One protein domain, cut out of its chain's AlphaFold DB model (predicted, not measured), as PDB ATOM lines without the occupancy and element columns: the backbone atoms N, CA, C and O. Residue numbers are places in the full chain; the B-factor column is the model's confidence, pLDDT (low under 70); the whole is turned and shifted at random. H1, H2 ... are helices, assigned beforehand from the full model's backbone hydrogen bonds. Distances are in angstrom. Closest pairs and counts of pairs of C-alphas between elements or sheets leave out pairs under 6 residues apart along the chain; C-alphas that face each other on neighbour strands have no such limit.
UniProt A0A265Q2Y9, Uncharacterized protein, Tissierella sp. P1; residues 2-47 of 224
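This is residues 2 to 47 of the 224 residues of an uncharacterized protein of Tissierella sp. P1 (UniProt A0A265Q2Y9). One long helix, H2, makes the main rod of a loose, S-like chain: at its first end sit the short helix H1 and an unnamed stretch, residues 2 to 15, that loops round at residues 9 to 13, and past its last end the tail, residues 39 to 47, folds back along H2. The two helices form no bundle, and residues 21 to 27 stand free between the looped head and the rest of H2. The printed part has 46 residues with two named helices, H1 then H2, and no named strand; the class is all helix, though under half of the residues, 21 of 46, are in named elements. The whole is loose, with a radius of gyration of the C-alphas of 13.2 A, and elongated, spanning 37 by 19 by 19 A.

Find C-alpha 22 at (-20.251, -26.267, -23.069); from there H2, residues 22 to 38, runs 24.8 A to C-alpha 38 at (4.182, -21.989, -23.675), almost wholly along x. Before it look for H1, residues 16 to 19, which begins at C-alpha 16 at (-20.279, -30.378, -12.151).

Start from H2 and step back along the chain: a tight link of 2 residues leads to H1, and the two helices meet only through their link. Of the stretch that stands free, residues 21 to 27, residues 22 to 27 belong to H2. In the backbone of H2, 12 of 13 O i to N i+4 pairs are within hydrogen-bond range; H1 is too short for such a pair, and its one O i to N i+3 pair is not within range.

Look for the two C-alphas farthest apart at Asp 11 and Asp 42, 37.4 A from each other; those of His 2 and Val 47, the first and last printed, are 22.2 A apart. The printed part has no cut. Its mean pLDDT is 92.5, and no printed residue of this predicted model is under 70.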
ATOM      1  N   HIS A   2      -5.193 -40.310 -15.434       89.56
ATOM      2  CA  HIS A   2      -6.553 -40.009 -14.976       89.56
ATOM      3  C   HIS A   2      -6.455 -38.960 -13.873       89.56
ATOM      4  O   HIS A   2      -5.704 -39.153 -12.920       89.56
ATOM      5  N   PHE A   3      -7.172 -37.851 -14.030       88.31
ATOM      6  CA  PHE A   3      -7.190 -36.756 -13.069       88.31
ATOM      7  C   PHE A   3      -8.613 -36.584 -12.541       88.31
ATOM      8  O   PHE A   3      -9.547 -36.425 -13.326       88.31
ATOM      9  N   GLY A   4      -8.776 -36.679 -11.222       90.62
ATOM     10  CA  GLY A   4     -10.051 -36.458 -10.550       90.62
ATOM     11  C   GLY A   4     -10.138 -35.021 -10.056       90.62
ATOM     12  O   GLY A   4      -9.270 -34.587  -9.302       90.62
ATOM     13  N   LEU A   5     -11.186 -34.305 -10.460       91.25
ATOM     14  CA  LEU A   5     -11.498 -32.969  -9.958       91.25
ATOM     15  C   LEU A   5     -12.813 -33.011  -9.176       91.25
ATOM     16  O   LEU A   5     -13.773 -33.649  -9.610       91.25
ATOM     17  N   VAL A   6     -12.852 -32.325  -8.034       94.12
ATOM     18  CA  VAL A   6     -14.074 -32.130  -7.244       94.12
ATOM     19  C   VAL A   6     -14.676 -30.778  -7.644       94.12
ATOM     20  O   VAL A   6     -14.042 -29.754  -7.396       94.12
ATOM     21  N   PRO A   7     -15.855 -30.742  -8.290       93.88
ATOM     22  CA  PRO A   7     -16.394 -29.508  -8.846       93.88
ATOM     23  C   PRO A   7     -17.151 -28.708  -7.779       93.88
ATOM     24  O   PRO A   7     -18.352 -28.908  -7.589       93.88
ATOM     25  N   ILE A   8     -16.439 -27.813  -7.093       95.50
ATOM     26  CA  ILE A   8     -16.991 -26.873  -6.107       95.50
ATOM     27  C   ILE A   8     -17.126 -25.494  -6.761       95.50
ATOM     28  O   ILE A   8     -16.129 -24.946  -7.220       95.50
ATOM     29  N   THR A   9     -18.343 -24.958  -6.823       93.25
ATOM     30  CA  THR A   9     -18.633 -23.611  -7.342       93.25
ATOM     31  C   THR A   9     -18.151 -22.525  -6.379       93.25
ATOM     32  O   THR A   9     -17.899 -22.798  -5.206       93.25
ATOM     33  N   ASP A  10     -18.076 -21.276  -6.844       92.12
ATOM     34  CA  ASP A  10     -17.613 -20.138  -6.030       92.12
ATOM     35  C   ASP A  10     -18.452 -19.919  -4.758       92.12
ATOM     36  O   ASP A  10     -17.945 -19.449  -3.742       92.12
ATOM     37  N   ASP A  11     -19.732 -20.307  -4.785       95.25
ATOM     38  CA  ASP A  11     -20.640 -20.274  -3.635       95.25
ATOM     39  C   ASP A  11     -20.607 -21.553  -2.770       95.25
ATOM     40  O   ASP A  11     -21.414 -21.715  -1.854       95.25
ATOM     41  N   GLY A  12     -19.666 -22.466  -3.032       94.25
ATOM     42  CA  GLY A  12     -19.395 -23.659  -2.227       94.25
ATOM     43  C   GLY A  12     -20.266 -24.881  -2.537       94.25
ATOM     44  O   GLY A  12     -20.160 -25.897  -1.845       94.25
ATOM     45  N   ARG A  13     -21.127 -24.829  -3.561       96.31
ATOM     46  CA  ARG A  13     -21.972 -25.969  -3.956       96.31
ATOM     47  C   ARG A  13     -21.185 -26.976  -4.794       96.31
ATOM     48  O   ARG A  13     -20.299 -26.634  -5.567       96.31
ATOM     49  N   LEU A  14     -21.561 -28.249  -4.698       96.12
ATOM     50  CA  LEU A  14     -21.026 -29.303  -5.560       96.12
ATOM     51  C   LEU A  14     -21.839 -29.377  -6.856       96.12
ATOM     52  O   LEU A  14     -22.914 -29.977  -6.884       96.12
ATOM     53  N   SER A  15     -21.336 -28.766  -7.932       94.19
ATOM     54  CA  SER A  15     -22.048 -28.692  -9.214       94.19
ATOM     55  C   SER A  15     -21.112 -28.848 -10.413       94.19
ATOM     56  O   SER A  15     -20.565 -27.888 -10.953       94.19
ATOM     57  N   ALA A  16     -20.997 -30.085 -10.908       93.31
ATOM     58  CA  ALA A  16     -20.279 -30.378 -12.151       93.31
ATOM     59  C   ALA A  16     -20.905 -29.679 -13.367       93.31
ATOM     60  O   ALA A  16     -20.197 -29.299 -14.290       93.31
ATOM     61  N   LYS A  17     -22.233 -29.513 -13.375       92.38
ATOM     62  CA  LYS A  17     -22.968 -28.903 -14.491       92.38
ATOM     63  C   LYS A  17     -22.614 -27.427 -14.679       92.38
ATOM     64  O   LYS A  17     -22.612 -26.947 -15.807       92.38
ATOM     65  N   GLU A  18     -22.381 -26.723 -13.578       91.94
ATOM     66  CA  GLU A  18     -22.081 -25.291 -13.587       91.94
ATOM     67  C   GLU A  18     -20.639 -25.045 -14.039       91.94
ATOM     68  O   GLU A  18     -20.419 -24.255 -14.955       91.94
ATOM     69  N   ILE A  19     -19.698 -25.832 -13.503       91.75
ATOM     70  CA  ILE A  19     -18.266 -25.753 -13.826       91.75
ATOM     71  C   ILE A  19     -17.946 -26.310 -15.221       91.75
ATOM     72  O   ILE A  19     -17.191 -25.712 -15.971       91.75
ATOM     73  N   PHE A  20     -18.517 -27.452 -15.612       91.62
ATOM     74  CA  PHE A  20     -18.216 -28.114 -16.889       91.62
ATOM     75  C   PHE A  20     -19.333 -27.917 -17.910       91.62
ATOM     76  O   PHE A  20     -19.902 -28.873 -18.449       91.62
ATOM     77  N   ASN A  21     -19.663 -26.658 -18.178       92.81
ATOM     78  CA  ASN A  21     -20.612 -26.321 -19.229       92.81
ATOM     79  C   ASN A  21     -19.941 -26.324 -20.622       92.81
ATOM     80  O   ASN A  21     -18.729 -26.475 -20.774       92.81
ATOM     81  N   ARG A  22     -20.746 -26.184 -21.682       89.56
ATOM     82  CA  ARG A  22     -20.251 -26.267 -23.069       89.56
ATOM     83  C   ARG A  22     -19.220 -25.184 -23.408       89.56
ATOM     84  O   ARG A  22     -18.326 -25.456 -24.208       89.56
ATOM     85  N   GLN A  23     -19.381 -23.981 -22.862       91.50
ATOM     86  CA  GLN A  23     -18.487 -22.857 -23.128       91.50
ATOM     87  C   GLN A  23     -17.150 -23.074 -22.407       91.50
ATOM     88  O   GLN A  23     -16.118 -23.131 -23.067       91.50
ATOM     89  N   GLU A  24     -17.203 -23.372 -21.106       91.62
ATOM     90  CA  GLU A  24     -16.048 -23.732 -20.266       91.62
ATOM     91  C   GLU A  24     -15.192 -24.842 -20.892       91.62
ATOM     92  O   GLU A  24     -13.985 -24.696 -21.063       91.62
ATOM     93  N   LEU A  25     -15.810 -25.947 -21.330       91.38
ATOM     94  CA  LEU A  25     -15.081 -27.062 -21.947       91.38
ATOM     95  C   LEU A  25     -14.395 -26.678 -23.268       91.38
ATOM     96  O   LEU A  25     -13.364 -27.256 -23.621       91.38
ATOM     97  N   ARG A  26     -14.963 -25.733 -24.023       90.00
ATOM     98  CA  ARG A  26     -14.379 -25.248 -25.282       90.00
ATOM     99  C   ARG A  26     -13.199 -24.314 -25.024       90.00
ATOM    100  O   ARG A  26     -12.195 -24.403 -25.740       90.00
ATOM    101  N   ASP A  27     -13.329 -23.449 -24.028       92.56
ATOM    102  CA  ASP A  27     -12.289 -22.504 -23.630       92.56
ATOM    103  C   ASP A  27     -11.109 -23.258 -23.009       92.56
ATOM    104  O   ASP A  27      -9.977 -23.096 -23.469       92.56
ATOM    105  N   LEU A  28     -11.387 -24.248 -22.152       92.31
ATOM    106  CA  LEU A  28     -10.393 -25.158 -21.579       92.31
ATOM    107  C   LEU A  28      -9.504 -25.823 -22.641       92.31
ATOM    108  O   LEU A  28      -8.291 -25.883 -22.468       92.31
ATOM    109  N   GLN A  29     -10.063 -26.306 -23.759       91.31
ATOM    110  CA  GLN A  29      -9.255 -26.894 -24.841       91.31
ATOM    111  C   GLN A  29      -8.279 -25.889 -25.465       91.31
ATOM    112  O   GLN A  29      -7.183 -26.258 -25.886       91.31
ATOM    113  N   THR A  30      -8.694 -24.627 -25.570       91.88
ATOM    114  CA  THR A  30      -7.889 -23.554 -26.163       91.88
ATOM    115  C   THR A  30      -6.793 -23.106 -25.208       91.88
ATOM    116  O   THR A  30      -5.637 -22.991 -25.621       91.88
ATOM    117  N   ASP A  31      -7.142 -22.900 -23.945       94.19
ATOM    118  CA  ASP A  31      -6.218 -22.418 -22.925       94.19
ATOM    119  C   ASP A  31      -5.205 -23.493 -22.539       94.19
ATOM    120  O   ASP A  31      -4.017 -23.203 -22.426       94.19
ATOM    121  N   TYR A  32      -5.633 -24.757 -22.464       93.12
ATOM    122  CA  TYR A  32      -4.727 -25.884 -22.254       93.12
ATOM    123  C   TYR A  32      -3.685 -26.003 -23.373       93.12
ATOM    124  O   TYR A  32      -2.498 -26.156 -23.093       93.12
ATOM    125  N   HIS A  33      -4.106 -25.890 -24.638       93.88
ATOM    126  CA  HIS A  33      -3.188 -25.912 -25.780       93.88
ATOM    127  C   HIS A  33      -2.152 -24.780 -25.704       93.88
ATOM    128  O   HIS A  33      -0.960 -25.035 -25.864       93.88
ATOM    129  N   LYS A  34      -2.585 -23.543 -25.412       94.81
ATOM    130  CA  LYS A  34      -1.665 -22.408 -25.220       94.81
ATOM    131  C   LYS A  34      -0.679 -22.679 -24.084       94.81
ATOM    132  O   LYS A  34       0.522 -22.587 -24.301       94.81
ATOM    133  N   PHE A  35      -1.181 -23.084 -22.919       95.94
ATOM    134  CA  PHE A  35      -0.366 -23.348 -21.736       95.94
ATOM    135  C   PHE A  35       0.703 -24.420 -21.986       95.94
ATOM    136  O   PHE A  35       1.855 -24.247 -21.600       95.94
ATOM    137  N   ILE A  36       0.348 -25.526 -22.644       94.62
ATOM    138  CA  ILE A  36       1.293 -26.612 -22.940       94.62
ATOM    139  C   ILE A  36       2.372 -26.158 -23.929       94.62
ATOM    140  O   ILE A  36       3.552 -26.427 -23.700       94.62
ATOM    141  N   ASN A  37       2.005 -25.400 -24.962       94.38
ATOM    142  CA  ASN A  37       2.985 -24.896 -25.923       94.38
ATOM    143  C   ASN A  37       3.896 -23.812 -25.324       94.38
ATOM    144  O   ASN A  37       5.100 -23.814 -25.568       94.38
ATOM    145  N   GLU A  38       3.375 -22.945 -24.450       96.06
ATOM    146  CA  GLU A  38       4.182 -21.989 -23.675       96.06
ATOM    147  C   GLU A  38       5.193 -22.680 -22.747       96.06
ATOM    148  O   GLU A  38       6.255 -22.130 -22.453       96.06
ATOM    149  N   LYS A  39       4.896 -23.906 -22.296       95.19
ATOM    150  CA  LYS A  39       5.824 -24.741 -21.516       95.19
ATOM    151  C   LYS A  39       6.866 -25.469 -22.374       95.19
ATOM    152  O   LYS A  39       7.694 -26.184 -21.815       95.19
ATOM    153  N   GLY A  40       6.864 -25.254 -23.690       95.06
ATOM    154  CA  GLY A  40       7.865 -25.776 -24.622       95.06
ATOM    155  C   GLY A  40       7.533 -27.141 -25.225       95.06
ATOM    156  O   GLY A  40       8.412 -27.764 -25.815       95.06
ATOM    157  N   PHE A  41       6.298 -27.623 -25.074       94.12
ATOM    158  CA  PHE A  41       5.830 -28.805 -25.799       94.12
ATOM    159  C   PHE A  41       5.319 -28.401 -27.188       94.12
ATOM    160  O   PHE A  41       4.839 -27.288 -27.366       94.12
ATOM    161  N   ASP A  42       5.413 -29.299 -28.165       92.94
ATOM    162  CA  ASP A  42       4.866 -29.092 -29.511       92.94
ATOM    163  C   ASP A  42       3.572 -29.902 -29.657       92.94
ATOM    164  O   ASP A  42       3.588 -31.086 -30.004       92.94
ATOM    165  N   LEU A  43       2.450 -29.301 -29.254       91.62
ATOM    166  CA  LEU A  43       1.128 -29.918 -29.291       91.62
ATOM    167  C   LEU A  43       0.195 -29.101 -30.185       91.62
ATOM    168  O   LEU A  43      -0.044 -27.926 -29.929       91.62
ATOM    169  N   GLU A  44      -0.417 -29.741 -31.179       91.00
ATOM    170  CA  GLU A  44      -1.450 -29.116 -32.007       91.00
ATOM    171  C   GLU A  44      -2.834 -29.144 -31.339       91.00
ATOM    172  O   GLU A  44      -3.213 -30.089 -30.636       91.00
ATOM    173  N   ARG A  45      -3.646 -28.111 -31.591       87.25
ATOM    174  CA  ARG A  45      -5.010 -28.026 -31.059       87.25
ATOM    175  C   ARG A  45      -5.937 -28.997 -31.789       87.25
ATOM    176  O   ARG A  45      -6.052 -28.971 -33.011       87.25
ATOM    177  N   GLY A  46      -6.715 -29.763 -31.024       84.88
ATOM    178  CA  GLY A  46      -7.786 -30.594 -31.573       84.88
ATOM    179  C   GLY A  46      -8.826 -29.784 -32.363       84.88
ATOM    180  O   GLY A  46      -9.230 -28.685 -31.965       84.88
ATOM    181  N   VAL A  47      -9.286 -30.345 -33.484       84.31
ATOM    182  CA  VAL A  47     -10.313 -29.745 -34.348       84.31
ATOM    183  C   VAL A  47     -11.704 -30.041 -33.787       84.31
ATOM    184  O   VAL A  47     -11.997 -31.167 -33.378       84.31
TER     185      VAL A  47